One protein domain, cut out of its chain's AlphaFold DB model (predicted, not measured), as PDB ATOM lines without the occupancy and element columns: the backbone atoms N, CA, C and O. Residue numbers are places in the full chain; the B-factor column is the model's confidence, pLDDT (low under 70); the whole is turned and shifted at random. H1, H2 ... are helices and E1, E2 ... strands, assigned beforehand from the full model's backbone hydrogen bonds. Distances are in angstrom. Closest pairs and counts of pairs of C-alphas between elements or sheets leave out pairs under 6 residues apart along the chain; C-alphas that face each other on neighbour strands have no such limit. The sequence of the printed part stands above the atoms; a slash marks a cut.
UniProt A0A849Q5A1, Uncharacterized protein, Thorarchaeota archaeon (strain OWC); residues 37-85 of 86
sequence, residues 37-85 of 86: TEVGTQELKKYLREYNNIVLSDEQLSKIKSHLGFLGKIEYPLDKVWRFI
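AT A GLANCE: This is residues 37 to 85 of the 86 residues of an uncharacterized protein of Thorarchaeota archaeon (strain OWC) (UniProt A0A849Q5A1). The chain makes one round: a short strand, E1, runs straight into helix H1, a second helix, H2, comes back on the other side of the round, and a looping stretch brings E2 back beside E1. The two helices thus form two sides of a small rounded body, and the little two-stranded ribbon of E1 and E2 closes the round near the start of H1. Look for 49 residues, with two named helices and two named strands in the order E1, H1, H2, E2; the sheet, E1 - E2, is antiparallel, and the class is mostly helix. The whole is compact, with a radius of gyration of the C-alphas of 10.4 A and spans of 26 by 21 by 17 A.

IN THESE COORDINATES: Begin at Thr 37 and find C-alpha 38 at (48.417, -33.549, -78.991), where strand E1, residues 38 to 40, begins. Helix H1 follows with residues 41 to 52 and measures 16.0 A from first to last C-alpha. Next look for H2, residues 58 to 70, the longest helix by residues; it runs from C-alpha 58 at (52.688, -44.604, -64.799) to C-alpha 70, 18.2 A away. Strand E2, residues 81 to 83, ends at C-alpha 83 at (51.093, -31.345, -76.309).

HOW THE PARTS SIT: Start with the sheet: E1 and E2 are antiparallel neighbours, with 163 degrees between their N-to-C directions. Among the C-alphas that face each other are 38 and 83, 4.4 A apart. Across the pair, N 39 and O 82 are 2.9 A apart and N 82 and O 39 are 2.8 A apart, both within hydrogen-bond range. From H1 to E2 the closest C-alphas are those of Thr 41 and Val 81, 5.7 A apart. H1 and H2 are near each other, with 8 pairs of C-alphas within 10 A and no pair within 8 A. From H2 to E2 the closest C-alphas are those of Lys 65 and Trp 82, 8.0 A apart. E1 and H2 are apart. In H1 and H2 every O i to N i+4 pair is within hydrogen-bond range.

THE WHOLE: The C-alphas of Asn 53 and Pro 77 are the two farthest apart, at 26.8 A, while those of Thr 37 and Ile 85, the first and last printed, are 7.8 A apart. The printed part has no cut. The links from E1 to H1 and from H1 to H2 are tight, and the link from H2 to E2, with 10 residues between them, is short; no link is long. The mean pLDDT of the printed part is 94.5, and no printed residue is under 70.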
ATOM      1  N   THR A  37      49.701 -32.812 -82.886       93.44
ATOM      2  CA  THR A  37      50.433 -32.024 -81.884       93.44
ATOM      3  C   THR A  37      50.013 -32.364 -80.460       93.44
ATOM      4  O   THR A  37      50.596 -31.838 -79.516       93.44
ATOM      5  N   GLU A  38      48.994 -33.207 -80.286       95.06
ATOM      6  CA  GLU A  38      48.417 -33.549 -78.991       95.06
ATOM      7  C   GLU A  38      48.037 -35.034 -78.925       95.06
ATOM      8  O   GLU A  38      47.400 -35.553 -79.839       95.06
ATOM      9  N   VAL A  39      48.424 -35.712 -77.840       95.31
ATOM     10  CA  VAL A  39      48.113 -37.130 -77.596       95.31
ATOM     11  C   VAL A  39      47.742 -37.344 -76.129       95.31
ATOM     12  O   VAL A  39      48.381 -36.811 -75.214       95.31
ATOM     13  N   GLY A  40      46.714 -38.153 -75.874       95.94
ATOM     14  CA  GLY A  40      46.351 -38.555 -74.513       95.94
ATOM     15  C   GLY A  40      47.329 -39.582 -73.930       95.94
ATOM     16  O   GLY A  40      47.854 -40.432 -74.636       95.94
ATOM     17  N   THR A  41      47.544 -39.595 -72.613       95.56
ATOM     18  CA  THR A  41      48.480 -40.538 -71.964       95.56
ATOM     19  C   THR A  41      48.206 -42.014 -72.307       95.56
ATOM     20  O   THR A  41      49.146 -42.781 -72.514       95.56
ATOM     21  N   GLN A  42      46.938 -42.435 -72.360       95.50
ATOM     22  CA  GLN A  42      46.587 -43.830 -72.682       95.50
ATOM     23  C   GLN A  42      46.858 -44.174 -74.148       95.50
ATOM     24  O   GLN A  42      47.290 -45.280 -74.461       95.50
ATOM     25  N   GLU A  43      46.644 -43.209 -75.032       96.56
ATOM     26  CA  GLU A  43      46.912 -43.335 -76.458       96.56
ATOM     27  C   GLU A  43      48.422 -43.376 -76.726       96.56
ATOM     28  O   GLU A  43      48.896 -44.278 -77.408       96.56
ATOM     29  N   LEU A  44      49.211 -42.535 -76.051       96.56
ATOM     30  CA  LEU A  44      50.672 -42.599 -76.122       96.56
ATOM     31  C   LEU A  44      51.215 -43.969 -75.680       96.56
ATOM     32  O   LEU A  44      52.108 -44.525 -76.317       96.56
ATOM     33  N   LYS A  45      50.653 -44.553 -74.612       97.00
ATOM     34  CA  LYS A  45      50.998 -45.921 -74.184       97.00
ATOM     35  C   LYS A  45      50.637 -46.972 -75.230       97.00
ATOM     36  O   LYS A  45      51.348 -47.967 -75.354       97.00
ATOM     37  N   LYS A  46      49.520 -46.788 -75.938       97.56
ATOM     38  CA  LYS A  46      49.116 -47.668 -77.036       97.56
ATOM     39  C   LYS A  46      50.143 -47.591 -78.171       97.56
ATOM     40  O   LYS A  46      50.664 -48.635 -78.548       97.56
ATOM     41  N   TYR A  47      50.516 -46.390 -78.610       97.69
ATOM     42  CA  TYR A  47      51.506 -46.189 -79.673       97.69
ATOM     43  C   TYR A  47      52.887 -46.756 -79.334       97.69
ATOM     44  O   TYR A  47      53.460 -47.490 -80.133       97.69
ATOM     45  N   LEU A  48      53.404 -46.512 -78.122       97.75
ATOM     46  CA  LEU A  48      54.685 -47.087 -77.681       97.75
ATOM     47  C   LEU A  48      54.676 -48.623 -77.697       97.75
ATOM     48  O   LEU A  48      55.678 -49.254 -78.047       97.75
ATOM     49  N   ARG A  49      53.541 -49.242 -77.352       97.81
ATOM     50  CA  ARG A  49      53.385 -50.697 -77.435       97.81
ATOM     51  C   ARG A  49      53.347 -51.169 -78.886       97.81
ATOM     52  O   ARG A  49      54.050 -52.113 -79.220       97.81
ATOM     53  N   GLU A  50      52.536 -50.534 -79.726       97.69
ATOM     54  CA  GLU A  50      52.306 -50.967 -81.109       97.69
ATOM     55  C   GLU A  50      53.526 -50.747 -82.009       97.69
ATOM     56  O   GLU A  50      53.849 -51.619 -82.812       97.69
ATOM     57  N   TYR A  51      54.239 -49.630 -81.857       97.25
ATOM     58  CA  TYR A  51      55.351 -49.275 -82.746       97.25
ATOM     59  C   TYR A  51      56.714 -49.720 -82.228       97.25
ATOM     60  O   TYR A  51      57.640 -49.902 -83.018       97.25
ATOM     61  N   ASN A  52      56.871 -49.873 -80.910       96.81
ATOM     62  CA  ASN A  52      58.179 -50.122 -80.300       96.81
ATOM     63  C   ASN A  52      58.204 -51.319 -79.345       96.81
ATOM     64  O   ASN A  52      59.268 -51.638 -78.823       96.81
ATOM     65  N   ASN A  53      57.069 -51.991 -79.112       96.81
ATOM     66  CA  ASN A  53      56.939 -53.056 -78.115       96.81
ATOM     67  C   ASN A  53      57.353 -52.609 -76.693       96.81
ATOM     68  O   ASN A  53      57.898 -53.383 -75.908       96.81
ATOM     69  N   ILE A  54      57.098 -51.339 -76.359       97.62
ATOM     70  CA  ILE A  54      57.458 -50.733 -75.073       97.62
ATOM     71  C   ILE A  54      56.219 -50.623 -74.179       97.62
ATOM     72  O   ILE A  54      55.190 -50.069 -74.565       97.62
ATOM     73  N   VAL A  55      56.335 -51.108 -72.940       97.31
ATOM     74  CA  VAL A  55      55.317 -50.955 -71.891       97.31
ATOM     75  C   VAL A  55      55.950 -50.267 -70.689       97.31
ATOM     76  O   VAL A  55      56.916 -50.763 -70.121       97.31
ATOM     77  N   LEU A  56      55.386 -49.123 -70.300       95.88
ATOM     78  CA  LEU A  56      55.890 -48.293 -69.207       95.88
ATOM     79  C   LEU A  56      54.871 -48.206 -68.070       95.88
ATOM     80  O   LEU A  56      53.658 -48.112 -68.303       95.88
ATOM     81  N   SER A  57      55.375 -48.176 -66.837       96.25
ATOM     82  CA  SER A  57      54.569 -47.835 -65.666       96.25
ATOM     83  C   SER A  57      54.146 -46.361 -65.700       96.25
ATOM     84  O   SER A  57      54.754 -45.534 -66.386       96.25
ATOM     85  N   ASP A  58      53.103 -46.007 -64.943       94.50
ATOM     86  CA  ASP A  58      52.688 -44.604 -64.799       94.50
ATOM     87  C   ASP A  58      53.799 -43.732 -64.201       94.50
ATOM     88  O   ASP A  58      53.972 -42.583 -64.602       94.50
ATOM     89  N   GLU A  59      54.601 -44.293 -63.294       95.38
ATOM     90  CA  GLU A  59      55.740 -43.596 -62.699       95.38
ATOM     91  C   GLU A  59      56.833 -43.302 -63.735       95.38
ATOM     92  O   GLU A  59      57.311 -42.169 -63.822       95.38
ATOM     93  N   GLN A  60      57.213 -44.295 -64.549       95.94
ATOM     94  CA  GLN A  60      58.203 -44.106 -65.614       95.94
ATOM     95  C   GLN A  60      57.723 -43.045 -66.600       95.94
ATOM     96  O   GLN A  60      58.463 -42.121 -66.932       95.94
ATOM     97  N   LEU A  61      56.461 -43.145 -67.015       95.50
ATOM     98  CA  LEU A  61      55.871 -42.219 -67.966       95.50
ATOM     99  C   LEU A  61      55.801 -40.789 -67.407       95.50
ATOM    100  O   LEU A  61      56.085 -39.838 -68.129       95.50
ATOM    101  N   SER A  62      55.499 -40.635 -66.116       94.19
ATOM    102  CA  SER A  62      55.536 -39.343 -65.422       94.19
ATOM    103  C   SER A  62      56.941 -38.726 -65.424       94.19
ATOM    104  O   SER A  62      57.102 -37.554 -65.761       94.19
ATOM    105  N   LYS A  63      57.986 -39.518 -65.142       95.88
ATOM    106  CA  LYS A  63      59.383 -39.045 -65.188       95.88
ATOM    107  C   LYS A  63      59.797 -38.616 -66.593       95.88
ATOM    108  O   LYS A  63      60.396 -37.557 -66.754       95.88
ATOM    109  N   ILE A  64      59.428 -39.400 -67.607       96.44
ATOM    110  CA  ILE A  64      59.677 -39.062 -69.013       96.44
ATOM    111  C   ILE A  64      58.946 -37.770 -69.384       96.44
ATOM    112  O   ILE A  64      59.532 -36.902 -70.020       96.44
ATOM    113  N   LYS A  65      57.705 -37.581 -68.920       95.62
ATOM    114  CA  LYS A  65      56.938 -36.352 -69.161       95.62
ATOM    115  C   LYS A  65      57.633 -35.123 -68.606       95.62
ATOM    116  O   LYS A  65      57.794 -34.134 -69.313       95.62
ATOM    117  N   SER A  66      58.070 -35.209 -67.355       95.25
ATOM    118  CA  SER A  66      58.830 -34.146 -66.704       95.25
ATOM    119  C   SER A  66      60.142 -33.866 -67.441       95.25
ATOM    120  O   SER A  66      60.522 -32.709 -67.581       95.25
ATOM    121  N   HIS A  67      60.801 -34.899 -67.976       96.50
ATOM    122  CA  HIS A  67      62.007 -34.739 -68.788       96.50
ATOM    123  C   HIS A  67      61.729 -34.031 -70.128       96.50
ATOM    124  O   HIS A  67      62.417 -33.067 -70.448       96.50
ATOM    125  N   LEU A  68      60.685 -34.418 -70.876       95.94
ATOM    126  CA  LEU A  68      60.287 -33.710 -72.105       95.94
ATOM    127  C   LEU A  68      59.892 -32.251 -71.830       95.94
ATOM    128  O   LEU A  68      60.214 -31.373 -72.628       95.94
ATOM    129  N   GLY A  69      59.208 -31.995 -70.710       95.38
ATOM    130  CA  GLY A  69      58.870 -30.644 -70.263       95.38
ATOM    131  C   GLY A  69      60.118 -29.816 -69.947       95.38
ATOM    132  O   GLY A  69      60.235 -28.687 -70.410       95.38
ATOM    133  N   PHE A  70      61.091 -30.399 -69.238       95.31
ATOM    134  CA  PHE A  70      62.386 -29.766 -68.963       95.31
ATOM    135  C   PHE A  70      63.154 -29.416 -70.248       95.31
ATOM    136  O   PHE A  70      63.748 -28.346 -70.334       95.31
ATOM    137  N   LEU A  71      63.098 -30.282 -71.263       95.50
ATOM    138  CA  LEU A  71      63.701 -30.039 -72.579       95.50
ATOM    139  C   LEU A  71      62.904 -29.057 -73.459       95.50
ATOM    140  O   LEU A  71      63.316 -28.788 -74.586       95.50
ATOM    141  N   GLY A  72      61.754 -28.557 -72.993       94.88
ATOM    142  CA  GLY A  72      60.895 -27.644 -73.749       94.88
ATOM    143  C   GLY A  72      60.228 -28.275 -74.976       94.88
ATOM    144  O   GLY A  72      59.833 -27.558 -75.887       94.88
ATOM    145  N   LYS A  73      60.116 -29.611 -75.030       93.88
ATOM    146  CA  LYS A  73      59.493 -30.333 -76.155       93.88
ATOM    147  C   LYS A  73      57.969 -30.347 -76.081       93.88
ATOM    148  O   LYS A  73      57.304 -30.476 -77.104       93.88
ATOM    149  N   ILE A  74      57.424 -30.234 -74.872       95.50
ATOM    150  CA  ILE A  74      55.984 -30.254 -74.618       95.50
ATOM    151  C   ILE A  74      55.553 -29.107 -73.713       95.50
ATOM    152  O   ILE A  74      56.336 -28.607 -72.907       95.50
ATOM    153  N   GLU A  75      54.273 -28.761 -73.790       94.50
ATOM    154  CA  GLU A  75      53.616 -27.927 -72.794       94.50
ATOM    155  C   GLU A  75      53.492 -28.708 -71.481       94.50
ATOM    156  O   GLU A  75      52.892 -29.786 -71.412       94.50
ATOM    157  N   TYR A  76      54.102 -28.169 -70.427       91.75
ATOM    158  CA  TYR A  76      54.185 -28.793 -69.113       91.75
ATOM    159  C   TYR A  76      54.003 -27.732 -68.013       91.75
ATOM    160  O   TYR A  76      54.619 -26.670 -68.117       91.75
ATOM    161  N   PRO A  77      53.219 -27.995 -66.944       83.38
ATOM    162  CA  PRO A  77      52.554 -29.258 -66.614       83.38
ATOM    163  C   PRO A  77      51.098 -29.316 -67.117       83.38
ATOM    164  O   PRO A  77      50.203 -28.718 -66.528       83.38
ATOM    165  N   LEU A  78      50.839 -30.090 -68.178       83.06
ATOM    166  CA  LEU A  78      49.480 -30.514 -68.538       83.06
ATOM    167  C   LEU A  78      49.181 -31.892 -67.950       83.06
ATOM    168  O   LEU A  78      49.994 -32.810 -68.068       83.06
ATOM    169  N   ASP A  79      47.997 -32.080 -67.376       79.62
ATOM    170  CA  ASP A  79      47.564 -33.383 -66.872       79.62
ATOM    171  C   ASP A  79      46.946 -34.236 -67.981       79.62
ATOM    172  O   ASP A  79      46.191 -33.750 -68.817       79.62
ATOM    173  N   LYS A  80      47.255 -35.541 -67.978       83.62
ATOM    174  CA  LYS A  80      46.697 -36.582 -68.878       83.62
ATOM    175  C   LYS A  80      46.900 -36.394 -70.393       83.62
ATOM    176  O   LYS A  80      46.624 -37.330 -71.138       83.62
ATOM    177  N   VAL A  81      47.416 -35.252 -70.830       93.50
ATOM    178  CA  VAL A  81      47.622 -34.889 -72.238       93.50
ATOM    179  C   VAL A  81      49.072 -34.479 -72.470       93.50
ATOM    180  O   VAL A  81      49.706 -33.895 -71.590       93.50
ATOM    181  N   TRP A  82      49.610 -34.817 -73.633       95.94
ATOM    182  CA  TRP A  82      50.948 -34.460 -74.088       95.94
ATOM    183  C   TRP A  82      50.801 -33.576 -75.315       95.94
ATOM    184  O   TRP A  82      50.326 -34.054 -76.340       95.94
ATOM    185  N   ARG A  83      51.186 -32.304 -75.206       95.62
ATOM    186  CA  ARG A  83      51.093 -31.345 -76.309       95.62
ATOM    187  C   ARG A  83      52.481 -30.878 -76.711       95.62
ATOM    188  O   ARG A  83      53.177 -30.318 -75.874       95.62
ATOM    189  N   PHE A  84      52.878 -31.112 -77.954       93.56
ATOM    190  CA  PHE A  84      54.180 -30.698 -78.473       93.56
ATOM    191  C   PHE A  84      54.213 -29.192 -78.735       93.56
ATOM    192  O   PHE A  84      53.270 -28.631 -79.297       93.56
ATOM    193  N   ILE A  85      55.307 -28.544 -78.332       88.69
ATOM    194  CA  ILE A  85      55.584 -27.145 -78.666       88.69
ATOM    195  C   ILE A  85      56.473 -27.173 -79.909       88.69
ATOM    196  O   ILE A  85      57.558 -27.753 -79.878       88.69
TER     197      ILE A  85